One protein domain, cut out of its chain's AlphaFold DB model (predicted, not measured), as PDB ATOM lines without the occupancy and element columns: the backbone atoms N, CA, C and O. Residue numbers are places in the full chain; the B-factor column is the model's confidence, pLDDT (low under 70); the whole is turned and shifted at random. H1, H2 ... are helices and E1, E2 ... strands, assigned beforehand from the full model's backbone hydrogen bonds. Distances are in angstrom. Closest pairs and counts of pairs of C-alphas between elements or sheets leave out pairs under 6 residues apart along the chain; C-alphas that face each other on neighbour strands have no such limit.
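This is residues 32 to 150 and 165 to 222 of the 222 residues of an uncharacterized protein of Cercospora berteroae (UniProt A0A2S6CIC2). What would one see first? A five-stranded sheet has one long helix, H5, packed along one face, and beyond one end of the strands H1, H2 and H3 make a helical head that draws out the length. H4 sits by the other end of the sheet, and H6 lies out past H5 on a long link. What is it built of? The 177 printed residues hold, in chain order, H1 H2 H3 E1 E2 E3 H4 E4 H5 E5 H6, of mixed class, and the mixed sheet runs E2 E3 E1 E4 E5. The whole is elongated, 63 by 33 by 31 A, and only just compact, close to loose, with a radius of gyration of the C-alphas of 18.4 A.

Where are the strands? E1 is residues 84 to 92, 25.4 A long, from C-alpha 84 at (33.753, 34.893, -7.127); E4 is 140 to 148, 25.8 A, and E5 is 193 to 199, 19.4 A. E3 is 112 to 117, 16.7 A, and E2 is 103 to 106. Where are the helices? H5 is residues 168 to 186, 26.7 A; H3 is 69 to 82, 19.3 A; H1 is 34 to 45, 15.7 A, from C-alpha 34 at (22.065, 22.823, 8.371). H2 is 62 to 66, H4 is 118 to 123, and H6 is 215 to 221, ending at C-alpha 221 at (53.712, 44.130, -17.645).

How do the strands pair? E1 is parallel to E4, with N 87 and O 142 2.9 A apart, and to E3, with N 90 and O 114 2.8 A apart. E4 and E5 are parallel, with N 143 and O 195 at 2.8 A; E2 and E3 are an antiparallel hairpin, with N 105 and O 113 at 2.8 A. What is on the sheet? H5 is over E1 at a height of 9.0 A, along the strands at 4 degrees on the local plane, two layers with a helix on one face. E3, H4 and E4 form a split strand-helix-strand unit, two strands running the same way with E1 between them, its crossover right-handed. How do the other helices stand? H3 touches H1, closest at the C-alphas of Leu 79 and Leu 45, 5.4 A, and H2, at Glu 72 and Leu 65, 4.4 A. H4 touches H5, closest at the C-alphas of Arg 118 and Ala 170, 5.8 A, and H6 is close to H5 but not clearly touching, at Thr 221 and Ser 175, 7.9 A. Are the helix backbones complete? In H1, H5 and H6 every O i to N i+4 pair is within hydrogen-bond range; H3 has 7 of 10, while H2 has 0 of 1 and H4 0 of 2, with 2 of 2 and 1 of 3 O i to N i+3 pairs.

How far does it reach? The two C-alphas farthest apart, of Leu 32 and Ser 210, are 64.0 A apart. Where is it broken, long or uncertain? Residues 151 to 164 are not printed, with C-alphas 150 and 165 9.0 A apart across the cut, and the links H1 to H2, H4 to E4 and E5 to H6 are long. Mean pLDDT of the printed part is 72.8, with 69 residues under 70, among them 93 to 111 and 201 to 222.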
ATOM      1  N   LEU A  32      17.932  25.659  13.472       91.69
ATOM      2  CA  LEU A  32      17.550  25.269  12.121       91.69
ATOM      3  C   LEU A  32      18.388  24.080  11.646       91.69
ATOM      4  O   LEU A  32      19.546  23.945  12.030       91.69
ATOM      5  N   ALA A  33      17.841  23.261  10.750       92.88
ATOM      6  CA  ALA A  33      18.634  22.271  10.029       92.88
ATOM      7  C   ALA A  33      19.758  22.959   9.230       92.88
ATOM      8  O   ALA A  33      19.630  24.125   8.838       92.88
ATOM      9  N   ARG A  34      20.870  22.251   9.008       91.06
ATOM     10  CA  ARG A  34      22.065  22.823   8.371       91.06
ATOM     11  C   ARG A  34      21.746  23.387   6.985       91.06
ATOM     12  O   ARG A  34      22.165  24.492   6.665       91.06
ATOM     13  N   GLU A  35      20.924  22.674   6.235       92.31
ATOM     14  CA  GLU A  35      20.492  23.005   4.881       92.31
ATOM     15  C   GLU A  35      19.736  24.342   4.839       92.31
ATOM     16  O   GLU A  35      19.942  25.158   3.945       92.31
ATOM     17  N   LEU A  36      18.895  24.612   5.847       92.81
ATOM     18  CA  LEU A  36      18.177  25.885   5.958       92.81
ATOM     19  C   LEU A  36      19.127  27.042   6.284       92.81
ATOM     20  O   LEU A  36      18.945  28.149   5.778       92.81
ATOM     21  N   ARG A  37      20.147  26.795   7.117       93.94
ATOM     22  CA  ARG A  37      21.168  27.806   7.420       93.94
ATOM     23  C   ARG A  37      22.014  28.119   6.194       93.94
ATOM     24  O   ARG A  37      22.247  29.294   5.940       93.94
ATOM     25  N   ASP A  38      22.403  27.112   5.415       92.75
ATOM     26  CA  ASP A  38      23.176  27.296   4.181       92.75
ATOM     27  C   ASP A  38      22.408  28.120   3.137       92.75
ATOM     28  O   ASP A  38      22.997  29.004   2.513       92.75
ATOM     29  N   MET A  39      21.088  27.936   3.007       91.25
ATOM     30  CA  MET A  39      20.262  28.815   2.163       91.25
ATOM     31  C   MET A  39      20.289  30.267   2.653       91.25
ATOM     32  O   MET A  39      20.495  31.184   1.865       91.25
ATOM     33  N   ILE A  40      20.153  30.488   3.964       91.38
ATOM     34  CA  ILE A  40      20.213  31.838   4.541       91.38
ATOM     35  C   ILE A  40      21.605  32.457   4.350       91.38
ATOM     36  O   ILE A  40      21.715  33.639   4.031       91.38
ATOM     37  N   TYR A  41      22.674  31.675   4.517       92.62
ATOM     38  CA  TYR A  41      24.033  32.129   4.239       92.62
ATOM     39  C   TYR A  41      24.226  32.485   2.771       92.62
ATOM     40  O   TYR A  41      24.841  33.506   2.498       92.62
ATOM     41  N   THR A  42      23.698  31.687   1.846       88.50
ATOM     42  CA  THR A  42      23.811  31.942   0.404       88.50
ATOM     43  C   THR A  42      23.204  33.295   0.045       88.50
ATOM     44  O   THR A  42      23.850  34.095  -0.622       88.50
ATOM     45  N   GLU A  43      22.018  33.598   0.574       88.19
ATOM     46  CA  GLU A  43      21.373  34.896   0.362       88.19
ATOM     47  C   GLU A  43      22.168  36.040   1.005       88.19
ATOM     48  O   GLU A  43      22.501  37.027   0.350       88.19
ATOM     49  N   LEU A  44      22.534  35.901   2.283       88.81
ATOM     50  CA  LEU A  44      23.181  36.976   3.044       88.81
ATOM     51  C   LEU A  44      24.635  37.231   2.653       88.81
ATOM     52  O   LEU A  44      25.129  38.332   2.878       88.81
ATOM     53  N   LEU A  45      25.346  36.223   2.155       89.31
ATOM     54  CA  LEU A  45      26.771  36.292   1.823       89.31
ATOM     55  C   LEU A  45      27.009  36.358   0.313       89.31
ATOM     56  O   LEU A  45      28.164  36.338  -0.111       89.31
ATOM     57  N   SER A  46      25.942  36.452  -0.483       84.69
ATOM     58  CA  SER A  46      26.036  36.695  -1.917       84.69
ATOM     59  C   SER A  46      26.730  38.030  -2.186       84.69
ATOM     60  O   SER A  46      26.421  39.064  -1.583       84.69
ATOM     61  N   ILE A  47      27.715  38.004  -3.081       80.19
ATOM     62  CA  ILE A  47      28.465  39.201  -3.451       80.19
ATOM     63  C   ILE A  47      27.800  39.859  -4.660       80.19
ATOM     64  O   ILE A  47      27.645  39.205  -5.692       80.19
ATOM     65  N   PRO A  48      27.415  41.147  -4.574       72.50
ATOM     66  CA  PRO A  48      26.907  41.854  -5.736       72.50
ATOM     67  C   PRO A  48      28.016  42.066  -6.774       72.50
ATOM     68  O   PRO A  48      29.166  42.334  -6.428       72.50
ATOM     69  N   ILE A  49      27.628  42.013  -8.049       68.88
ATOM     70  CA  ILE A  49      28.485  42.318  -9.205       68.88
ATOM     71  C   ILE A  49      29.087  43.712  -9.046       68.88
ATOM     72  O   ILE A  49      28.359  44.654  -8.719       68.88
ATOM     73  N   ALA A  50      30.375  43.879  -9.336       64.12
ATOM     74  CA  ALA A  50      31.041  45.175  -9.233       64.12
ATOM     75  C   ALA A  50      30.509  46.157 -10.299       64.12
ATOM     76  O   ALA A  50      30.897  46.103 -11.466       64.12
ATOM     77  N   SER A  51      29.639  47.098  -9.904       60.72
ATOM     78  CA  SER A  51      29.170  48.188 -10.781       60.72
ATOM     79  C   SER A  51      29.497  49.544 -10.174       60.72
ATOM     80  O   SER A  51      29.314  49.718  -8.975       60.72
ATOM     81  N   GLY A  52      29.854  50.535 -10.991       55.25
ATOM     82  CA  GLY A  52      30.161  51.896 -10.527       55.25
ATOM     83  C   GLY A  52      29.016  52.649  -9.818       55.25
ATOM     84  O   GLY A  52      29.242  53.755  -9.329       55.25
ATOM     85  N   SER A  53      27.803  52.082  -9.736       55.00
ATOM     86  CA  SER A  53      26.694  52.620  -8.936       55.00
ATOM     87  C   SER A  53      26.660  52.002  -7.533       55.00
ATOM     88  O   SER A  53      26.410  50.807  -7.384       55.00
ATOM     89  N   ILE A  54      26.855  52.842  -6.510       52.22
ATOM     90  CA  ILE A  54      26.733  52.479  -5.083       52.22
ATOM     91  C   ILE A  54      25.258  52.513  -4.616       52.22
ATOM     92  O   ILE A  54      24.925  52.015  -3.541       52.22
ATOM     93  N   MET A  55      24.340  53.113  -5.389       41.47
ATOM     94  CA  MET A  55      22.949  53.277  -4.950       41.47
ATOM     95  C   MET A  55      22.106  52.029  -5.224       41.47
ATOM     96  O   MET A  55      21.942  51.616  -6.367       41.47
ATOM     97  N   GLY A  56      21.502  51.488  -4.161       47.03
ATOM     98  CA  GLY A  56      20.403  50.520  -4.246       47.03
ATOM     99  C   GLY A  56      20.788  49.044  -4.168       47.03
ATOM    100  O   GLY A  56      19.903  48.197  -4.250       47.03
ATOM    101  N   LYS A  57      22.066  48.704  -3.973       54.97
ATOM    102  CA  LYS A  57      22.478  47.306  -3.817       54.97
ATOM    103  C   LYS A  57      22.411  46.872  -2.355       54.97
ATOM    104  O   LYS A  57      23.236  47.274  -1.537       54.97
ATOM    105  N   THR A  58      21.435  46.033  -2.026       53.25
ATOM    106  CA  THR A  58      21.498  45.154  -0.849       53.25
ATOM    107  C   THR A  58      22.642  44.166  -1.078       53.25
ATOM    108  O   THR A  58      22.599  43.407  -2.041       53.25
ATOM    109  N   GLY A  59      23.708  44.256  -0.279       66.50
ATOM    110  CA  GLY A  59      24.961  43.526  -0.514       66.50
ATOM    111  C   GLY A  59      25.258  42.450   0.529       66.50
ATOM    112  O   GLY A  59      24.505  42.273   1.473       66.50
ATOM    113  N   CYS A  60      26.394  41.772   0.372       78.75
ATOM    114  CA  CYS A  60      26.938  40.801   1.319       78.75
ATOM    115  C   CYS A  60      27.008  41.340   2.772       78.75
ATOM    116  O   CYS A  60      27.510  42.431   3.056       78.75
ATOM    117  N   TYR A  61      26.552  40.543   3.736       85.62
ATOM    118  CA  TYR A  61      26.509  40.874   5.160       85.62
ATOM    119  C   TYR A  61      27.465  39.984   5.968       85.62
ATOM    120  O   TYR A  61      27.027  39.213   6.828       85.62
ATOM    121  N   PRO A  62      28.796  40.117   5.805       85.62
ATOM    122  CA  PRO A  62      29.764  39.224   6.444       85.62
ATOM    123  C   PRO A  62      29.805  39.385   7.972       85.62
ATOM    124  O   PRO A  62      30.420  38.588   8.677       85.62
ATOM    125  N   ALA A  63      29.146  40.414   8.522       87.75
ATOM    126  CA  ALA A  63      28.985  40.600   9.961       87.75
ATOM    127  C   ALA A  63      28.314  39.398  10.643       87.75
ATOM    128  O   ALA A  63      28.646  39.105  11.790       87.75
ATOM    129  N   ILE A  64      27.453  38.661   9.930       88.38
ATOM    130  CA  ILE A  64      26.824  37.446  10.454       88.38
ATOM    131  C   ILE A  64      27.846  36.358  10.810       88.38
ATOM    132  O   ILE A  64      27.621  35.589  11.736       88.38
ATOM    133  N   LEU A  65      29.007  36.330  10.151       90.62
ATOM    134  CA  LEU A  65      30.068  35.363  10.445       90.62
ATOM    135  C   LEU A  65      30.752  35.639  11.789       90.62
ATOM    136  O   LEU A  65      31.379  34.754  12.357       90.62
ATOM    137  N   ARG A  66      30.639  36.861  12.325       89.94
ATOM    138  CA  ARG A  66      31.279  37.254  13.591       89.94
ATOM    139  C   ARG A  66      30.467  36.877  14.829       89.94
ATOM    140  O   ARG A  66      30.966  37.026  15.940       89.94
ATOM    141  N   THR A  67      29.230  36.416  14.666       90.00
ATOM    142  CA  THR A  67      28.313  36.175  15.789       90.00
ATOM    143  C   THR A  67      28.628  34.885  16.553       90.00
ATOM    144  O   THR A  67      28.363  34.811  17.750       90.00
ATOM    145  N   SER A  68      29.206  33.868  15.899       92.69
ATOM    146  CA  SER A  68      29.572  32.587  16.517       92.69
ATOM    147  C   SER A  68      30.636  31.849  15.704       92.69
ATOM    148  O   SER A  68      30.647  31.924  14.478       92.69
ATOM    149  N   LYS A  69      31.483  31.057  16.381       93.75
ATOM    150  CA  LYS A  69      32.483  30.181  15.736       93.75
ATOM    151  C   LYS A  69      31.853  29.169  14.786       93.75
ATOM    152  O   LYS A  69      32.452  28.847  13.769       93.75
ATOM    153  N   GLN A  70      30.663  28.668  15.126       93.06
ATOM    154  CA  GLN A  70      29.936  27.785  14.225       93.06
ATOM    155  C   GLN A  70      29.617  28.554  12.945       93.06
ATOM    156  O   GLN A  70      30.071  28.161  11.884       93.06
ATOM    157  N   MET A  71      28.950  29.701  13.057       93.25
ATOM    158  CA  MET A  71      28.529  30.493  11.899       93.25
ATOM    159  C   MET A  71      29.699  30.951  11.025       93.25
ATOM    160  O   MET A  71      29.572  30.967   9.805       93.25
ATOM    161  N   GLU A  72      30.843  31.265  11.635       93.12
ATOM    162  CA  GLU A  72      32.096  31.505  10.917       93.12
ATOM    163  C   GLU A  72      32.517  30.280  10.103       93.12
ATOM    164  O   GLU A  72      32.701  30.394   8.895       93.12
ATOM    165  N   ALA A  73      32.607  29.104  10.725       92.25
ATOM    166  CA  ALA A  73      33.025  27.884  10.046       92.25
ATOM    167  C   ALA A  73      32.054  27.457   8.931       92.25
ATOM    168  O   ALA A  73      32.500  26.962   7.898       92.25
ATOM    169  N   GLU A  74      30.745  27.651   9.130       92.44
ATOM    170  CA  GLU A  74      29.713  27.312   8.144       92.44
ATOM    171  C   GLU A  74      29.721  28.286   6.961       92.44
ATOM    172  O   GLU A  74      29.824  27.864   5.812       92.44
ATOM    173  N   GLY A  75      29.646  29.590   7.236       91.56
ATOM    174  CA  GLY A  75      29.454  30.606   6.206       91.56
ATOM    175  C   GLY A  75      30.741  31.092   5.538       91.56
ATOM    176  O   GLY A  75      30.675  31.675   4.459       91.56
ATOM    177  N   ARG A  76      31.927  30.857   6.121       91.81
ATOM    178  CA  ARG A  76      33.202  31.284   5.515       91.81
ATOM    179  C   ARG A  76      33.444  30.635   4.154       91.81
ATOM    180  O   ARG A  76      33.926  31.311   3.250       91.81
ATOM    181  N   GLU A  77      33.147  29.344   4.023       89.75
ATOM    182  CA  GLU A  77      33.321  28.627   2.754       89.75
ATOM    183  C   GLU A  77      32.327  29.129   1.698       89.75
ATOM    184  O   GLU A  77      32.724  29.353   0.562       89.75
ATOM    185  N   ILE A  78      31.092  29.444   2.093       90.56
ATOM    186  CA  ILE A  78      30.097  30.051   1.199       90.56
ATOM    187  C   ILE A  78      30.584  31.429   0.727       90.56
ATOM    188  O   ILE A  78      30.619  31.719  -0.468       90.56
ATOM    189  N   LEU A  79      31.042  32.280   1.651       90.25
ATOM    190  CA  LEU A  79      31.495  33.629   1.313       90.25
ATOM    191  C   LEU A  79      32.754  33.637   0.439       90.25
ATOM    192  O   LEU A  79      32.795  34.363  -0.541       90.25
ATOM    193  N   TYR A  80      33.798  32.894   0.799       90.00
ATOM    194  CA  TYR A  80      35.105  33.017   0.137       90.00
ATOM    195  C   TYR A  80      35.437  31.864  -0.819       90.00
ATOM    196  O   TYR A  80      36.333  31.985  -1.658       90.00
ATOM    197  N   GLY A  81      34.762  30.727  -0.672       87.88
ATOM    198  CA  GLY A  81      34.957  29.542  -1.498       87.88
ATOM    199  C   GLY A  81      34.047  29.521  -2.720       87.88
ATOM    200  O   GLY A  81      34.548  29.328  -3.832       87.88
ATOM    201  N   ASP A  82      32.748  29.743  -2.509       88.94
ATOM    202  CA  ASP A  82      31.733  29.600  -3.559       88.94
ATOM    203  C   ASP A  82      31.548  30.878  -4.380       88.94
ATOM    204  O   ASP A  82      31.396  30.815  -5.605       88.94
ATOM    205  N   ASN A  83      31.619  32.046  -3.736       87.00
ATOM    206  CA  ASN A  83      31.539  33.318  -4.447       87.00
ATOM    207  C   ASN A  83      32.826  33.618  -5.231       87.00
ATOM    208  O   ASN A  83      33.944  33.287  -4.827       87.00
ATOM    209  N   THR A  84      32.652  34.322  -6.348       86.88
ATOM    210  CA  THR A  84      33.753  34.893  -7.127       86.88
ATOM    211  C   THR A  84      33.894  36.360  -6.772       86.88
ATOM    212  O   THR A  84      32.908  37.093  -6.744       86.88
ATOM    213  N   ARG A  85      35.122  36.801  -6.493       86.00
ATOM    214  CA  ARG A  85      35.382  38.215  -6.258       86.00
ATOM    215  C   ARG A  85      35.551  38.941  -7.582       86.00
ATOM    216  O   ARG A  85      36.482  38.639  -8.321       86.00
ATOM    217  N   GLU A  86      34.702  39.925  -7.839       86.25
ATOM    218  CA  GLU A  86      34.776  40.742  -9.047       86.25
ATOM    219  C   GLU A  86      35.488  42.076  -8.804       86.25
ATOM    220  O   GLU A  86      35.343  42.717  -7.755       86.25
ATOM    221  N   ILE A  87      36.282  42.481  -9.793       85.31
ATOM    222  CA  ILE A  87      37.036  43.731  -9.807       85.31
ATOM    223  C   ILE A  87      36.854  44.355 -11.175       85.31
ATOM    224  O   ILE A  87      37.180  43.732 -12.178       85.31
ATOM    225  N   THR A  88      36.377  45.588 -11.221       85.75
ATOM    226  CA  THR A  88      36.160  46.308 -12.471       85.75
ATOM    227  C   THR A  88      37.124  47.478 -12.545       85.75
ATOM    228  O   THR A  88      37.074  48.389 -11.724       85.75
ATOM    229  N   ILE A  89      37.992  47.457 -13.546       84.56
ATOM    230  CA  ILE A  89      38.938  48.513 -13.883       84.56
ATOM    231  C   ILE A  89      38.459  49.130 -15.189       84.56
ATOM    232  O   ILE A  89      38.506  48.498 -16.238       84.56
ATOM    233  N   ARG A  90      37.973  50.363 -15.129       81.62
ATOM    234  CA  ARG A  90      37.515  51.117 -16.289       81.62
ATOM    235  C   ARG A  90      38.530  52.193 -16.641       81.62
ATOM    236  O   ARG A  90      38.880  53.019 -15.800       81.62
ATOM    237  N   CYS A  91      38.941  52.205 -17.896       78.19
ATOM    238  CA  CYS A  91      39.763  53.240 -18.494       78.19
ATOM    239  C   CYS A  91      38.922  53.984 -19.538       78.19
ATOM    240  O   CYS A  91      38.303  53.338 -20.384       78.19
ATOM    241  N   SER A  92      38.850  55.315 -19.461       73.12
ATOM    242  CA  SER A  92      38.044  56.121 -20.389       73.12
ATOM    243  C   SER A  92      38.720  57.433 -20.787       73.12
ATOM    244  O   SER A  92      39.204  58.136 -19.906       73.12
ATOM    245  N   ASP A  93      38.636  57.851 -22.055       64.44
ATOM    246  CA  ASP A  93      39.037  59.208 -22.516       64.44
ATOM    247  C   ASP A  93      37.998  60.295 -22.149       64.44
ATOM    248  O   ASP A  93      37.779  61.277 -22.860       64.44
ATOM    249  N   SER A  94      37.285  60.116 -21.035       62.31
ATOM    250  CA  SER A  94      36.265  61.073 -20.620       62.31
ATOM    251  C   SER A  94      36.915  62.398 -20.234       62.31
ATOM    252  O   SER A  94      37.720  62.467 -19.305       62.31
ATOM    253  N   ARG A  95      36.533  63.473 -20.930       56.34
ATOM    254  CA  ARG A  95      36.941  64.857 -20.620       56.34
ATOM    255  C   ARG A  95      36.121  65.484 -19.498       56.34
ATOM    256  O   ARG A  95      36.382  66.616 -19.095       56.34
ATOM    257  N   MET A  96      35.102  64.776 -19.015       49.94
ATOM    258  CA  MET A  96      34.237  65.263 -17.957       49.94
ATOM    259  C   MET A  96      35.021  65.312 -16.642       49.94
ATOM    260  O   MET A  96      35.123  64.321 -15.923       49.94
ATOM    261  N   ALA A  97      35.529  66.499 -16.304       46.16
ATOM    262  CA  ALA A  97      36.003  66.846 -14.969       46.16
ATOM    263  C   ALA A  97      34.814  66.914 -13.994       46.16
ATOM    264  O   ALA A  97      34.457  67.975 -13.484       46.16
ATOM    265  N   TYR A  98      34.149  65.785 -13.746       46.78
ATOM    266  CA  TYR A  98      33.309  65.689 -12.563       46.78
ATOM    267  C   TYR A  98      34.227  65.742 -11.344       46.78
ATOM    268  O   TYR A  98      35.272  65.096 -11.302       46.78
ATOM    269  N   VAL A  99      33.827  66.532 -10.351       40.47
ATOM    270  CA  VAL A  99      34.414  66.565  -9.009       40.47
ATOM    271  C   VAL A  99      34.525  65.114  -8.500       40.47
ATOM    272  O   VAL A  99      33.527  64.535  -8.080       40.47
ATOM    273  N   GLY A 100      35.711  64.500  -8.623       45.78
ATOM    274  CA  GLY A 100      35.933  63.067  -8.363       45.78
ATOM    275  C   GLY A 100      36.646  62.251  -9.459       45.78
ATOM    276  O   GLY A 100      36.526  61.026  -9.430       45.78
ATOM    277  N   SER A 101      37.360  62.882 -10.403       49.84
ATOM    278  CA  SER A 101      38.268  62.213 -11.357       49.84
ATOM    279  C   SER A 101      39.233  61.267 -10.629       49.84
ATOM    280  O   SER A 101      39.915  61.686  -9.691       49.84
ATOM    281  N   GLY A 102      39.267  59.995 -11.033       52.94
ATOM    282  CA  GLY A 102      40.044  58.944 -10.376       52.94
ATOM    283  C   GLY A 102      39.364  58.367  -9.151       52.94
ATOM    284  O   GLY A 102      39.754  58.647  -8.019       52.94
ATOM    285  N   ARG A 103      38.345  57.534  -9.361       63.41
ATOM    286  CA  ARG A 103      37.604  56.932  -8.252       63.41
ATOM    287  C   ARG A 103      37.925  55.451  -8.151       63.41
ATOM    288  O   ARG A 103      37.451  54.660  -8.961       63.41
ATOM    289  N   VAL A 104      38.703  55.092  -7.132       63.81
ATOM    290  CA  VAL A 104      38.769  53.720  -6.619       63.81
ATOM    291  C   VAL A 104      37.732  53.617  -5.508       63.81
ATOM    292  O   VAL A 104      37.807  54.315  -4.498       63.81
ATOM    293  N   ILE A 105      36.714  52.800  -5.737       65.38
ATOM    294  CA  ILE A 105      35.687  52.446  -4.768       65.38
ATOM    295  C   ILE A 105      35.945  50.993  -4.399       65.38
ATOM    296  O   ILE A 105      35.571  50.073  -5.127       65.38
ATOM    297  N   SER A 106      36.584  50.803  -3.256       61.81
ATOM    298  CA  SER A 106      36.602  49.540  -2.540       61.81
ATOM    299  C   SER A 106      35.450  49.589  -1.532       61.81
ATOM    300  O   SER A 106      35.325  50.524  -0.739       61.81
ATOM    301  N   ASN A 107      34.543  48.616  -1.563       60.19
ATOM    302  CA  ASN A 107      33.640  48.409  -0.436       60.19
ATOM    303  C   ASN A 107      34.000  47.112   0.294       60.19
ATOM    304  O   ASN A 107      34.540  46.167  -0.281       60.19
ATOM    305  N   ASN A 108      33.663  47.059   1.585       56.81
ATOM    306  CA  ASN A 108      33.881  45.886   2.444       56.81
ATOM    307  C   ASN A 108      33.012  44.672   2.053       56.81
ATOM    308  O   ASN A 108      32.955  43.693   2.797       56.81
ATOM    309  N   VAL A 109      32.263  44.777   0.953       54.69
ATOM    310  CA  VAL A 109      31.104  43.948   0.623       54.69
ATOM    311  C   VAL A 109      31.333  43.126  -0.645       54.69
ATOM    312  O   VAL A 109      30.598  42.174  -0.881       54.69
ATOM    313  N   GLY A 110      32.355  43.433  -1.449       56.78
ATOM    314  CA  GLY A 110      32.572  42.692  -2.693       56.78
ATOM    315  C   GLY A 110      32.899  43.522  -3.921       56.78
ATOM    316  O   GLY A 110      33.431  42.987  -4.884       56.78
ATOM    317  N   GLU A 111      32.618  44.819  -3.906       65.12
ATOM    318  CA  GLU A 111      32.823  45.666  -5.072       65.12
ATOM    319  C   GLU A 111      34.205  46.306  -4.984       65.12
ATOM    320  O   GLU A 111      34.549  46.973  -4.005       65.12
ATOM    321  N   ASN A 112      35.025  46.054  -5.999       74.69
ATOM    322  CA  ASN A 112      36.221  46.839  -6.251       74.69
ATOM    323  C   ASN A 112      36.078  47.440  -7.647       74.69
ATOM    324  O   ASN A 112      36.119  46.721  -8.643       74.69
ATOM    325  N   TYR A 113      35.808  48.738  -7.703       78.50
ATOM    326  CA  TYR A 113      35.617  49.471  -8.943       78.50
ATOM    327  C   TYR A 113      36.631  50.604  -9.014       78.50
ATOM    328  O   TYR A 113      36.622  51.494  -8.167       78.50
ATOM    329  N   ALA A 114      37.471  50.598 -10.036       78.69
ATOM    330  CA  ALA A 114      38.435  51.648 -10.307       78.69
ATOM    331  C   ALA A 114      38.113  52.295 -11.652       78.69
ATOM    332  O   ALA A 114      38.019  51.601 -12.661       78.69
ATOM    333  N   ARG A 115      37.944  53.620 -11.678       79.25
ATOM    334  CA  ARG A 115      37.818  54.396 -12.918       79.25
ATOM    335  C   ARG A 115      38.998  55.342 -13.069       79.25
ATOM    336  O   ARG A 115      39.240  56.152 -12.176       79.25
ATOM    337  N   PHE A 116      39.649  55.264 -14.222       77.31
ATOM    338  CA  PHE A 116      40.741  56.130 -14.641       77.31
ATOM    339  C   PHE A 116      40.317  56.899 -15.892       77.31
ATOM    340  O   PHE A 116      39.923  56.303 -16.894       77.31
ATOM    341  N   ASP A 117      40.362  58.225 -15.805       73.50
ATOM    342  CA  ASP A 117      40.088  59.140 -16.910       73.50
ATOM    343  C   ASP A 117      41.266  60.091 -17.153       73.50
ATOM    344  O   ASP A 117      42.189  60.173 -16.343       73.50
ATOM    345  N   ARG A 118      41.231  60.831 -18.261       64.75
ATOM    346  CA  ARG A 118      42.281  61.792 -18.630       64.75
ATOM    347  C   ARG A 118      42.525  62.868 -17.562       64.75
ATOM    348  O   ARG A 118      43.650  63.311 -17.356       64.75
ATOM    349  N   ALA A 119      41.483  63.290 -16.844       58.59
ATOM    350  CA  ALA A 119      41.609  64.265 -15.756       58.59
ATOM    351  C   ALA A 119      42.246  63.660 -14.487       58.59
ATOM    352  O   ALA A 119      42.769  64.387 -13.641       58.59
ATOM    353  N   THR A 120      42.253  62.330 -14.367       58.44
ATOM    354  CA  THR A 120      42.847  61.572 -13.256       58.44
ATOM    355  C   THR A 120      44.383  61.597 -13.278       58.44
ATOM    356  O   THR A 120      45.012  61.309 -12.256       58.44
ATOM    357  N   HIS A 121      44.997  61.983 -14.406       52.47
ATOM    358  CA  HIS A 121      46.450  62.032 -14.613       52.47
ATOM    359  C   HIS A 121      47.227  62.671 -13.451       52.47
ATOM    360  O   HIS A 121      48.243  62.128 -13.017       52.47
ATOM    361  N   ALA A 122      46.731  63.774 -12.881       52.12
ATOM    362  CA  ALA A 122      47.449  64.523 -11.848       52.12
ATOM    363  C   ALA A 122      47.715  63.733 -10.545       52.12
ATOM    364  O   ALA A 122      48.439  64.219  -9.676       52.12
ATOM    365  N   TYR A 123      47.156  62.525 -10.394       53.34
ATOM    366  CA  TYR A 123      47.134  61.802  -9.126       53.34
ATOM    367  C   TYR A 123      47.820  60.431  -9.132       53.34
ATOM    368  O   TYR A 123      47.990  59.877  -8.051       53.34
ATOM    369  N   VAL A 124      48.291  59.891 -10.266       53.78
ATOM    370  CA  VAL A 124      48.843  58.511 -10.339       53.78
ATOM    371  C   VAL A 124      50.011  58.277  -9.368       53.78
ATOM    372  O   VAL A 124      50.098  57.224  -8.741       53.78
ATOM    373  N   ALA A 125      50.884  59.271  -9.179       52.62
ATOM    374  CA  ALA A 125      52.016  59.176  -8.254       52.62
ATOM    375  C   ALA A 125      51.629  59.344  -6.768       52.62
ATOM    376  O   ALA A 125      52.396  58.955  -5.888       52.62
ATOM    377  N   GLY A 126      50.460  59.927  -6.477       54.34
ATOM    378  CA  GLY A 126      49.966  60.189  -5.118       54.34
ATOM    379  C   GLY A 126      48.762  59.337  -4.710       54.34
ATOM    380  O   GLY A 126      48.267  59.478  -3.591       54.34
ATOM    381  N   MET A 127      48.267  58.478  -5.604       61.34
ATOM    382  CA  MET A 127      47.067  57.689  -5.372       61.34
ATOM    383  C   MET A 127      47.376  56.552  -4.399       61.34
ATOM    384  O   MET A 127      48.241  55.711  -4.639       61.34
ATOM    385  N   LEU A 128      46.644  56.507  -3.286       58.84
ATOM    386  CA  LEU A 128      46.590  55.313  -2.453       58.84
ATOM    387  C   LEU A 128      45.834  54.240  -3.238       58.84
ATOM    388  O   LEU A 128      44.621  54.329  -3.422       58.84
ATOM    389  N   TRP A 129      46.565  53.235  -3.715       70.75
ATOM    390  CA  TRP A 129      46.010  52.048  -4.358       70.75
ATOM    391  C   TRP A 129      45.300  51.185  -3.308       70.75
ATOM    392  O   TRP A 129      45.855  50.207  -2.808       70.75
ATOM    393  N   ASP A 130      44.094  51.590  -2.913       69.38
ATOM    394  CA  ASP A 130      43.309  50.884  -1.904       69.38
ATOM    395  C   ASP A 130      42.687  49.618  -2.503       69.38
ATOM    396  O   ASP A 130      41.562  49.602  -3.001       69.38
ATOM    397  N   VAL A 131      43.476  48.545  -2.515       73.75
ATOM    398  CA  VAL A 131      43.012  47.211  -2.883       73.75
ATOM    399  C   VAL A 131      42.417  46.543  -1.649       73.75
ATOM    400  O   VAL A 131      43.066  46.445  -0.604       73.75
ATOM    401  N   ASP A 132      41.186  46.043  -1.777       75.69
ATOM    402  CA  ASP A 132      40.505  45.323  -0.699       75.69
ATOM    403  C   ASP A 132      41.357  44.147  -0.194       75.69
ATOM    404  O   ASP A 132      41.573  43.158  -0.892       75.69
ATOM    405  N   LYS A 133      41.786  44.217   1.070       77.38
ATOM    406  CA  LYS A 133      42.602  43.186   1.734       77.38
ATOM    407  C   LYS A 133      41.908  41.824   1.821       77.38
ATOM    408  O   LYS A 133      42.570  40.817   2.059       77.38
ATOM    409  N   GLN A 134      40.583  41.771   1.678       81.38
ATOM    410  CA  GLN A 134      39.828  40.519   1.687       81.38
ATOM    411  C   GLN A 134      39.956  39.742   0.372       81.38
ATOM    412  O   GLN A 134      39.633  38.556   0.364       81.38
ATOM    413  N   ILE A 135      40.459  40.353  -0.711       82.94
ATOM    414  CA  ILE A 135      40.623  39.712  -2.026       82.94
ATOM    415  C   ILE A 135      41.398  38.391  -1.942       82.94
ATOM    416  O   ILE A 135      40.991  37.390  -2.523       82.94
ATOM    417  N   ALA A 136      42.459  38.352  -1.131       85.31
ATOM    418  CA  ALA A 136      43.329  37.192  -0.988       85.31
ATOM    419  C   ALA A 136      42.652  36.003  -0.285       85.31
ATOM    420  O   ALA A 136      43.224  34.916  -0.241       85.31
ATOM    421  N   LYS A 137      41.450  36.180   0.275       88.50
ATOM    422  CA  LYS A 137      40.681  35.087   0.884       88.50
ATOM    423  C   LYS A 137      39.856  34.306  -0.133       88.50
ATOM    424  O   LYS A 137      39.453  33.191   0.176       88.50
ATOM    425  N   PHE A 138      39.596  34.873  -1.309       90.06
ATOM    426  CA  PHE A 138      38.737  34.254  -2.312       90.06
ATOM    427  C   PHE A 138      39.461  33.164  -3.099       90.06
ATOM    428  O   PHE A 138      40.627  33.311  -3.466       90.06
ATOM    429  N   LYS A 139      38.744  32.080  -3.416       91.94
ATOM    430  CA  LYS A 139      39.255  31.025  -4.308       91.94
ATOM    431  C   LYS A 139      39.239  31.442  -5.777       91.94
ATOM    432  O   LYS A 139      40.045  30.933  -6.556       91.94
ATOM    433  N   LYS A 140      38.319  32.330  -6.157       90.88
ATOM    434  CA  LYS A 140      38.125  32.794  -7.533       90.88
ATOM    435  C   LYS A 140      38.069  34.313  -7.566       90.88
ATOM    436  O   LYS A 140      37.311  34.914  -6.803       90.88
ATOM    437  N   VAL A 141      38.838  34.909  -8.469       89.62
ATOM    438  CA  VAL A 141      38.823  36.348  -8.734       89.62
ATOM    439  C   VAL A 141      38.620  36.574 -10.227       89.62
ATOM    440  O   VAL A 141      39.281  35.938 -11.047       89.62
ATOM    441  N   LEU A 142      37.708  37.474 -10.571       88.94
ATOM    442  CA  LEU A 142      37.425  37.907 -11.931       88.94
ATOM    443  C   LEU A 142      37.731  39.399 -12.048       88.94
ATOM    444  O   LEU A 142      37.190  40.215 -11.302       88.94
ATOM    445  N   VAL A 143      38.606  39.751 -12.983       89.06
ATOM    446  CA  VAL A 143      38.989  41.132 -13.264       89.06
ATOM    447  C   VAL A 143      38.423  41.540 -14.618       89.06
ATOM    448  O   VAL A 143      38.772  40.957 -15.640       89.06
ATOM    449  N   HIS A 144      37.566  42.552 -14.630       87.06
ATOM    450  CA  HIS A 144      37.040  43.198 -15.824       87.06
ATOM    451  C   HIS A 144      37.864  44.444 -16.127       87.06
ATOM    452  O   HIS A 144      37.789  45.424 -15.392       87.06
ATOM    453  N   LEU A 145      38.630  44.421 -17.211       86.62
ATOM    454  CA  LEU A 145      39.303  45.589 -17.762       86.62
ATOM    455  C   LEU A 145      38.454  46.144 -18.907       86.62
ATOM    456  O   LEU A 145      38.326  45.503 -19.946       86.62
ATOM    457  N   ILE A 146      37.862  47.317 -18.713       83.88
ATOM    458  CA  ILE A 146      36.983  47.964 -19.689       83.88
ATOM    459  C   ILE A 146      37.722  49.156 -20.294       83.88
ATOM    460  O   ILE A 146      38.118  50.068 -19.566       83.88
ATOM    461  N   LEU A 147      37.890  49.145 -21.615       79.31
ATOM    462  CA  LEU A 147      38.532  50.198 -22.397       79.31
ATOM    463  C   LEU A 147      37.460  50.960 -23.193       79.31
ATOM    464  O   LEU A 147      36.897  50.438 -24.156       79.31
ATOM    465  N   GLU A 148      37.154  52.191 -22.782       74.81
ATOM    466  CA  GLU A 148      36.098  53.018 -23.378       74.81
ATOM    467  C   GLU A 148      36.684  54.254 -24.080       74.81
ATOM    468  O   GLU A 148      37.308  55.110 -23.453       74.81
ATOM    469  N   ASN A 149      36.413  54.405 -25.380       66.19
ATOM    470  CA  ASN A 149      36.503  55.707 -26.040       66.19
ATOM    471  C   ASN A 149      35.153  56.406 -25.853       66.19
ATOM    472  O   ASN A 149      34.130  55.924 -26.343       66.19
ATOM    473  N   ASP A 150      35.133  57.520 -25.124       59.44
ATOM    474  CA  ASP A 150      33.896  58.222 -24.785       59.44
ATOM    475  C   ASP A 150      33.312  58.879 -26.055       59.44
ATOM    476  O   ASP A 150      33.751  59.941 -26.496       59.44
ATOM    477  N   GLY A 165      41.532  59.539 -28.685       56.16
ATOM    478  CA  GLY A 165      42.147  58.250 -28.384       56.16
ATOM    479  C   GLY A 165      42.280  58.061 -26.877       56.16
ATOM    480  O   GLY A 165      42.426  59.040 -26.148       56.16
ATOM    481  N   LEU A 166      42.219  56.812 -26.410       58.78
ATOM    482  CA  LEU A 166      42.444  56.493 -25.000       58.78
ATOM    483  C   LEU A 166      43.767  57.091 -24.525       58.78
ATOM    484  O   LEU A 166      44.829  56.826 -25.089       58.78
ATOM    485  N   ASP A 167      43.663  57.911 -23.487       68.44
ATOM    486  CA  ASP A 167      44.788  58.620 -22.909       68.44
ATOM    487  C   ASP A 167      45.811  57.621 -22.344       68.44
ATOM    488  O   ASP A 167      45.472  56.728 -21.555       68.44
ATOM    489  N   GLU A 168      47.071  57.755 -22.767       71.75
ATOM    490  CA  GLU A 168      48.169  56.858 -22.378       71.75
ATOM    491  C   GLU A 168      48.307  56.800 -20.850       71.75
ATOM    492  O   GLU A 168      48.525  55.738 -20.265       71.75
ATOM    493  N   GLU A 169      48.083  57.929 -20.185       70.69
ATOM    494  CA  GLU A 169      48.196  58.079 -18.738       70.69
ATOM    495  C   GLU A 169      47.078  57.347 -17.985       70.69
ATOM    496  O   GLU A 169      47.344  56.666 -16.989       70.69
ATOM    497  N   ALA A 170      45.841  57.395 -18.487       72.88
ATOM    498  CA  ALA A 170      44.733  56.614 -17.937       72.88
ATOM    499  C   ALA A 170      44.988  55.100 -18.068       72.88
ATOM    500  O   ALA A 170      44.665  54.330 -17.155       72.88
ATOM    501  N   CYS A 171      45.612  54.667 -19.169       75.56
ATOM    502  CA  CYS A 171      46.001  53.271 -19.377       75.56
ATOM    503  C   CYS A 171      47.136  52.845 -18.432       75.56
ATOM    504  O   CYS A 171      47.089  51.749 -17.862       75.56
ATOM    505  N   MET A 172      48.130  53.713 -18.210       75.75
ATOM    506  CA  MET A 172      49.197  53.473 -17.232       75.75
ATOM    507  C   MET A 172      48.636  53.332 -15.812       75.75
ATOM    508  O   MET A 172      48.991  52.392 -15.101       75.75
ATOM    509  N   ALA A 173      47.712  54.207 -15.410       76.75
ATOM    510  CA  ALA A 173      47.074  54.146 -14.097       76.75
ATOM    511  C   ALA A 173      46.271  52.847 -13.901       76.75
ATOM    512  O   ALA A 173      46.398  52.187 -12.866       76.75
ATOM    513  N   ALA A 174      45.499  52.439 -14.914       79.56
ATOM    514  CA  ALA A 174      44.772  51.172 -14.911       79.56
ATOM    515  C   ALA A 174      45.719  49.966 -14.791       79.56
ATOM    516  O   ALA A 174      45.465  49.053 -14.001       79.56
ATOM    517  N   SER A 175      46.839  49.997 -15.515       81.75
ATOM    518  CA  SER A 175      47.870  48.954 -15.472       81.75
ATOM    519  C   SER A 175      48.538  48.870 -14.097       81.75
ATOM    520  O   SER A 175      48.700  47.781 -13.549       81.75
ATOM    521  N   HIS A 176      48.859  50.012 -13.486       80.56
ATOM    522  CA  HIS A 176      49.396  50.064 -12.125       80.56
ATOM    523  C   HIS A 176      48.400  49.511 -11.100       80.56
ATOM    524  O   HIS A 176      48.777  48.718 -10.235       80.56
ATOM    525  N   HIS A 177      47.117  49.868 -11.204       81.31
ATOM    526  CA  HIS A 177      46.098  49.318 -10.314       81.31
ATOM    527  C   HIS A 177      45.960  47.801 -10.468       81.31
ATOM    528  O   HIS A 177      45.914  47.087  -9.466       81.31
ATOM    529  N   LEU A 178      45.960  47.302 -11.707       85.31
ATOM    530  CA  LEU A 178      45.952  45.870 -11.993       85.31
ATOM    531  C   LEU A 178      47.159  45.169 -11.358       85.31
ATOM    532  O   LEU A 178      46.990  44.142 -10.703       85.31
ATOM    533  N   TYR A 179      48.356  45.748 -11.476       85.00
ATOM    534  CA  TYR A 179      49.552  45.227 -10.819       85.00
ATOM    535  C   TYR A 179      49.381  45.155  -9.296       85.00
ATOM    536  O   TYR A 179      49.678  44.125  -8.693       85.00
ATOM    537  N   HIS A 180      48.847  46.198  -8.657       83.69
ATOM    538  CA  HIS A 180      48.584  46.184  -7.215       83.69
ATOM    539  C   HIS A 180      47.550  45.126  -6.810       83.69
ATOM    540  O   HIS A 180      47.735  44.437  -5.803       83.69
ATOM    541  N   VAL A 181      46.494  44.949  -7.608       84.50
ATOM    542  CA  VAL A 181      45.499  43.888  -7.419       84.50
ATOM    543  C   VAL A 181      46.168  42.515  -7.490       84.50
ATOM    544  O   VAL A 181      46.048  41.728  -6.550       84.50
ATOM    545  N   ILE A 182      46.946  42.247  -8.538       85.44
ATOM    546  CA  ILE A 182      47.664  40.977  -8.716       85.44
ATOM    547  C   ILE A 182      48.681  40.751  -7.591       85.44
ATOM    548  O   ILE A 182      48.727  39.669  -7.005       85.44
ATOM    549  N   SER A 183      49.445  41.776  -7.220       85.06
ATOM    550  CA  SER A 183      50.423  41.707  -6.133       85.06
ATOM    551  C   SER A 183      49.765  41.366  -4.793       85.06
ATOM    552  O   SER A 183      50.266  40.516  -4.057       85.06
ATOM    553  N   SER A 184      48.595  41.945  -4.494       82.31
ATOM    554  CA  SER A 184      47.843  41.613  -3.276       82.31
ATOM    555  C   SER A 184      47.403  40.142  -3.245       82.31
ATOM    556  O   SER A 184      47.427  39.498  -2.192       82.31
ATOM    557  N   MET A 185      47.077  39.584  -4.414       86.12
ATOM    558  CA  MET A 185      46.672  38.191  -4.585       86.12
ATOM    559  C   MET A 185      47.841  37.207  -4.542       86.12
ATOM    560  O   MET A 185      47.632  36.061  -4.155       86.12
ATOM    561  N   ALA A 186      49.062  37.634  -4.873       85.69
ATOM    562  CA  ALA A 186      50.247  36.772  -4.863       85.69
ATOM    563  C   ALA A 186      50.538  36.162  -3.478       85.69
ATOM    564  O   ALA A 186      51.154  35.105  -3.374       85.69
ATOM    565  N   SER A 187      50.066  36.812  -2.410       81.75
ATOM    566  CA  SER A 187      50.165  36.312  -1.033       81.75
ATOM    567  C   SER A 187      49.068  35.309  -0.639       81.75
ATOM    568  O   SER A 187      49.094  34.772   0.470       81.75
ATOM    569  N   SER A 188      48.089  35.051  -1.514       87.81
ATOM    570  CA  SER A 188      46.976  34.150  -1.220       87.81
ATOM    571  C   SER A 188      47.407  32.686  -1.243       87.81
ATOM    572  O   SER A 188      47.970  32.198  -2.218       87.81
ATOM    573  N   THR A 189      47.058  31.950  -0.190       89.19
ATOM    574  CA  THR A 189      47.248  30.492  -0.105       89.19
ATOM    575  C   THR A 189      46.029  29.693  -0.569       89.19
ATOM    576  O   THR A 189      46.079  28.465  -0.617       89.19
ATOM    577  N   VAL A 190      44.920  30.370  -0.881       90.50
ATOM    578  CA  VAL A 190      43.617  29.747  -1.179       90.50
ATOM    579  C   VAL A 190      43.115  30.038  -2.590       90.50
ATOM    580  O   VAL A 190      42.211  29.344  -3.060       90.50
ATOM    581  N   LEU A 191      43.690  31.033  -3.265       90.31
ATOM    582  CA  LEU A 191      43.365  31.397  -4.635       90.31
ATOM    583  C   LEU A 191      43.641  30.230  -5.586       90.31
ATOM    584  O   LEU A 191      44.731  29.662  -5.610       90.31
ATOM    585  N   LYS A 192      42.634  29.876  -6.382       91.12
ATOM    586  CA  LYS A 192      42.701  28.801  -7.379       91.12
ATOM    587  C   LYS A 192      42.619  29.325  -8.801       91.12
ATOM    588  O   LYS A 192      43.167  28.708  -9.709       91.12
ATOM    589  N   THR A 193      41.890  30.416  -9.013       90.31
ATOM    590  CA  THR A 193      41.610  30.920 -10.357       90.31
ATOM    591  C   THR A 193      41.574  32.439 -10.358       90.31
ATOM    592  O   THR A 193      40.875  33.045  -9.545       90.31
ATOM    593  N   VAL A 194      42.306  33.029 -11.301       89.00
ATOM    594  CA  VAL A 194      42.197  34.437 -11.682       89.00
ATOM    595  C   VAL A 194      41.817  34.467 -13.152       89.00
ATOM    596  O   VAL A 194      42.535  33.916 -13.984       89.00
ATOM    597  N   GLU A 195      40.684  35.078 -13.463       90.31
ATOM    598  CA  GLU A 195      40.244  35.312 -14.834       90.31
ATOM    599  C   GLU A 195      40.322  36.811 -15.121       90.31
ATOM    600  O   GLU A 195      39.855  37.623 -14.324       90.31
ATOM    601  N   ILE A 196      40.929  37.182 -16.246       87.06
ATOM    602  CA  ILE A 196      41.006  38.571 -16.700       87.06
ATOM    603  C   ILE A 196      40.215  38.666 -17.999       87.06
ATOM    604  O   ILE A 196      40.535  37.995 -18.979       87.06
ATOM    605  N   ARG A 197      39.175  39.498 -17.998       87.62
ATOM    606  CA  ARG A 197      38.359  39.810 -19.168       87.62
ATOM    607  C   ARG A 197      38.660  41.222 -19.617       87.62
ATOM    608  O   ARG A 197      38.544  42.150 -18.825       87.62
ATOM    609  N   VAL A 198      39.010  41.368 -20.887       84.62
ATOM    610  CA  VAL A 198      39.231  42.670 -21.512       84.62
ATOM    611  C   VAL A 198      38.053  42.957 -22.433       84.62
ATOM    612  O   VAL A 198      37.782  42.175 -23.342       84.62
ATOM    613  N   ASP A 199      37.350  44.054 -22.173       82.38
ATOM    614  CA  ASP A 199      36.293  44.572 -23.034       82.38
ATOM    615  C   ASP A 199      36.804  45.811 -23.771       82.38
ATOM    616  O   ASP A 199      37.135  46.830 -23.161       82.38
ATOM    617  N   SER A 200      36.887  45.687 -25.093       72.75
ATOM    618  CA  SER A 200      37.301  46.734 -26.023       72.75
ATOM    619  C   SER A 200      36.214  47.043 -27.059       72.75
ATOM    620  O   SER A 200      36.504  47.628 -28.097       72.75
ATOM    621  N   ALA A 201      34.952  46.668 -26.820       63.22
ATOM    622  CA  ALA A 201      33.891  46.757 -27.832       63.22
ATOM    623  C   ALA A 201      33.625  48.187 -28.348       63.22
ATOM    624  O   ALA A 201      33.202  48.368 -29.489       63.22
ATOM    625  N   ASN A 202      33.906  49.208 -27.534       58.66
ATOM    626  CA  ASN A 202      33.777  50.623 -27.904       58.66
ATOM    627  C   ASN A 202      35.105  51.271 -28.317       58.66
ATOM    628  O   ASN A 202      35.166  52.488 -28.521       58.66
ATOM    629  N   PHE A 203      36.156  50.469 -28.444       55.81
ATOM    630  CA  PHE A 203      37.496  50.905 -28.777       55.81
ATOM    631  C   PHE A 203      37.703  50.938 -30.293       55.81
ATOM    632  O   PHE A 203      37.341  49.990 -30.989       55.81
ATOM    633  N   ASP A 204      38.273  52.027 -30.818       55.22
ATOM    634  CA  ASP A 204      38.665  52.098 -32.230       55.22
ATOM    635  C   ASP A 204      40.145  51.692 -32.361       55.22
ATOM    636  O   ASP A 204      41.024  52.436 -31.921       55.22
ATOM    637  N   PRO A 205      40.459  50.515 -32.935       48.88
ATOM    638  CA  PRO A 205      41.833  50.039 -33.062       48.88
ATOM    639  C   PRO A 205      42.679  50.884 -34.025       48.88
ATOM    640  O   PRO A 205      43.903  50.733 -34.046       48.88
ATOM    641  N   MET A 206      42.072  51.773 -34.822       44.06
ATOM    642  CA  MET A 206      42.822  52.614 -35.755       44.06
ATOM    643  C   MET A 206      43.703  53.645 -35.025       44.06
ATOM    644  O   MET A 206      44.814  53.913 -35.488       44.06
ATOM    645  N   ASP A 207      43.295  54.105 -33.834       48.44
ATOM    646  CA  ASP A 207      44.099  54.992 -32.976       48.44
ATOM    647  C   ASP A 207      45.324  54.268 -32.367       48.44
ATOM    648  O   ASP A 207      46.359  54.887 -32.109       48.44
ATOM    649  N   TRP A 208      45.268  52.936 -32.226       43.19
ATOM    650  CA  TRP A 208      46.345  52.098 -31.669       43.19
ATOM    651  C   TRP A 208      47.511  51.847 -32.627       43.19
ATOM    652  O   TRP A 208      48.651  51.699 -32.192       43.19
ATOM    653  N   THR A 209      47.268  51.836 -33.941       42.44
ATOM    654  CA  THR A 209      48.315  51.520 -34.937       42.44
ATOM    655  C   THR A 209      49.414  52.582 -35.054       42.44
ATOM    656  O   THR A 209      50.467  52.316 -35.632       42.44
ATOM    657  N   SER A 210      49.210  53.763 -34.464       46.88
ATOM    658  CA  SER A 210      50.246  54.795 -34.344       46.88
ATOM    659  C   SER A 210      51.162  54.608 -33.121       46.88
ATOM    660  O   SER A 210      52.227  55.221 -33.056       46.88
ATOM    661  N   ALA A 211      50.800  53.721 -32.188       43.44
ATOM    662  CA  ALA A 211      51.523  53.465 -30.948       43.44
ATOM    663  C   ALA A 211      52.221  52.093 -30.977       43.44
ATOM    664  O   ALA A 211      51.925  51.189 -30.197       43.44
ATOM    665  N   SER A 212      53.246  51.960 -31.824       42.69
ATOM    666  CA  SER A 212      54.232  50.860 -31.777       42.69
ATOM    667  C   SER A 212      54.919  50.689 -30.404       42.69
ATOM    668  O   SER A 212      55.658  49.733 -30.184       42.69
ATOM    669  N   SER A 213      54.689  51.614 -29.472       46.38
ATOM    670  CA  SER A 213      55.115  51.577 -28.078       46.38
ATOM    671  C   SER A 213      54.257  50.671 -27.180       46.38
ATOM    672  O   SER A 213      54.779  50.214 -26.171       46.38
ATOM    673  N   GLN A 214      52.992  50.371 -27.502       44.66
ATOM    674  CA  GLN A 214      52.039  49.792 -26.532       44.66
ATOM    675  C   GLN A 214      51.967  48.253 -26.509       44.66
ATOM    676  O   GLN A 214      51.806  47.675 -25.434       44.66
ATOM    677  N   ASP A 215      52.216  47.569 -27.632       42.88
ATOM    678  CA  ASP A 215      52.395  46.101 -27.659       42.88
ATOM    679  C   ASP A 215      53.615  45.671 -26.817       42.88
ATOM    680  O   ASP A 215      53.617  44.641 -26.144       42.88
ATOM    681  N   ILE A 216      54.633  46.536 -26.762       43.66
ATOM    682  CA  ILE A 216      55.802  46.390 -25.889       43.66
ATOM    683  C   ILE A 216      55.408  46.536 -24.405       43.66
ATOM    684  O   ILE A 216      56.067  45.959 -23.544       43.66
ATOM    685  N   TRP A 217      54.338  47.269 -24.077       44.97
ATOM    686  CA  TRP A 217      53.918  47.531 -22.694       44.97
ATOM    687  C   TRP A 217      53.057  46.422 -22.099       44.97
ATOM    688  O   TRP A 217      53.324  46.007 -20.971       44.97
ATOM    689  N   LEU A 218      52.102  45.871 -22.853       39.62
ATOM    690  CA  LEU A 218      51.391  44.659 -22.425       39.62
ATOM    691  C   LEU A 218      52.368  43.483 -22.263       39.62
ATOM    692  O   LEU A 218      52.274  42.747 -21.285       39.62
ATOM    693  N   GLN A 219      53.370  43.375 -23.147       38.56
ATOM    694  CA  GLN A 219      54.438  42.373 -23.038       38.56
ATOM    695  C   GLN A 219      55.463  42.638 -21.923       38.56
ATOM    696  O   GLN A 219      56.165  41.714 -21.533       38.56
ATOM    697  N   ARG A 220      55.597  43.876 -21.427       34.25
ATOM    698  CA  ARG A 220      56.489  44.215 -20.298       34.25
ATOM    699  C   ARG A 220      55.820  44.116 -18.931       34.25
ATOM    700  O   ARG A 220      56.527  44.108 -17.926       34.25
ATOM    701  N   THR A 221      54.492  44.126 -18.893       32.66
ATOM    702  CA  THR A 221      53.712  44.130 -17.645       32.66
ATOM    703  C   THR A 221      53.274  42.717 -17.234       32.66
ATOM    704  O   THR A 221      52.983  42.497 -16.058       32.66
ATOM    705  N   LEU A 222      53.252  41.766 -18.178       32.12
ATOM    706  CA  LEU A 222      53.119  40.320 -17.944       32.12
ATOM    707  C   LEU A 222      54.498  39.665 -17.803       32.12
ATOM    708  O   LEU A 222      54.600  38.715 -16.995       32.12
TER     709      LEU A 222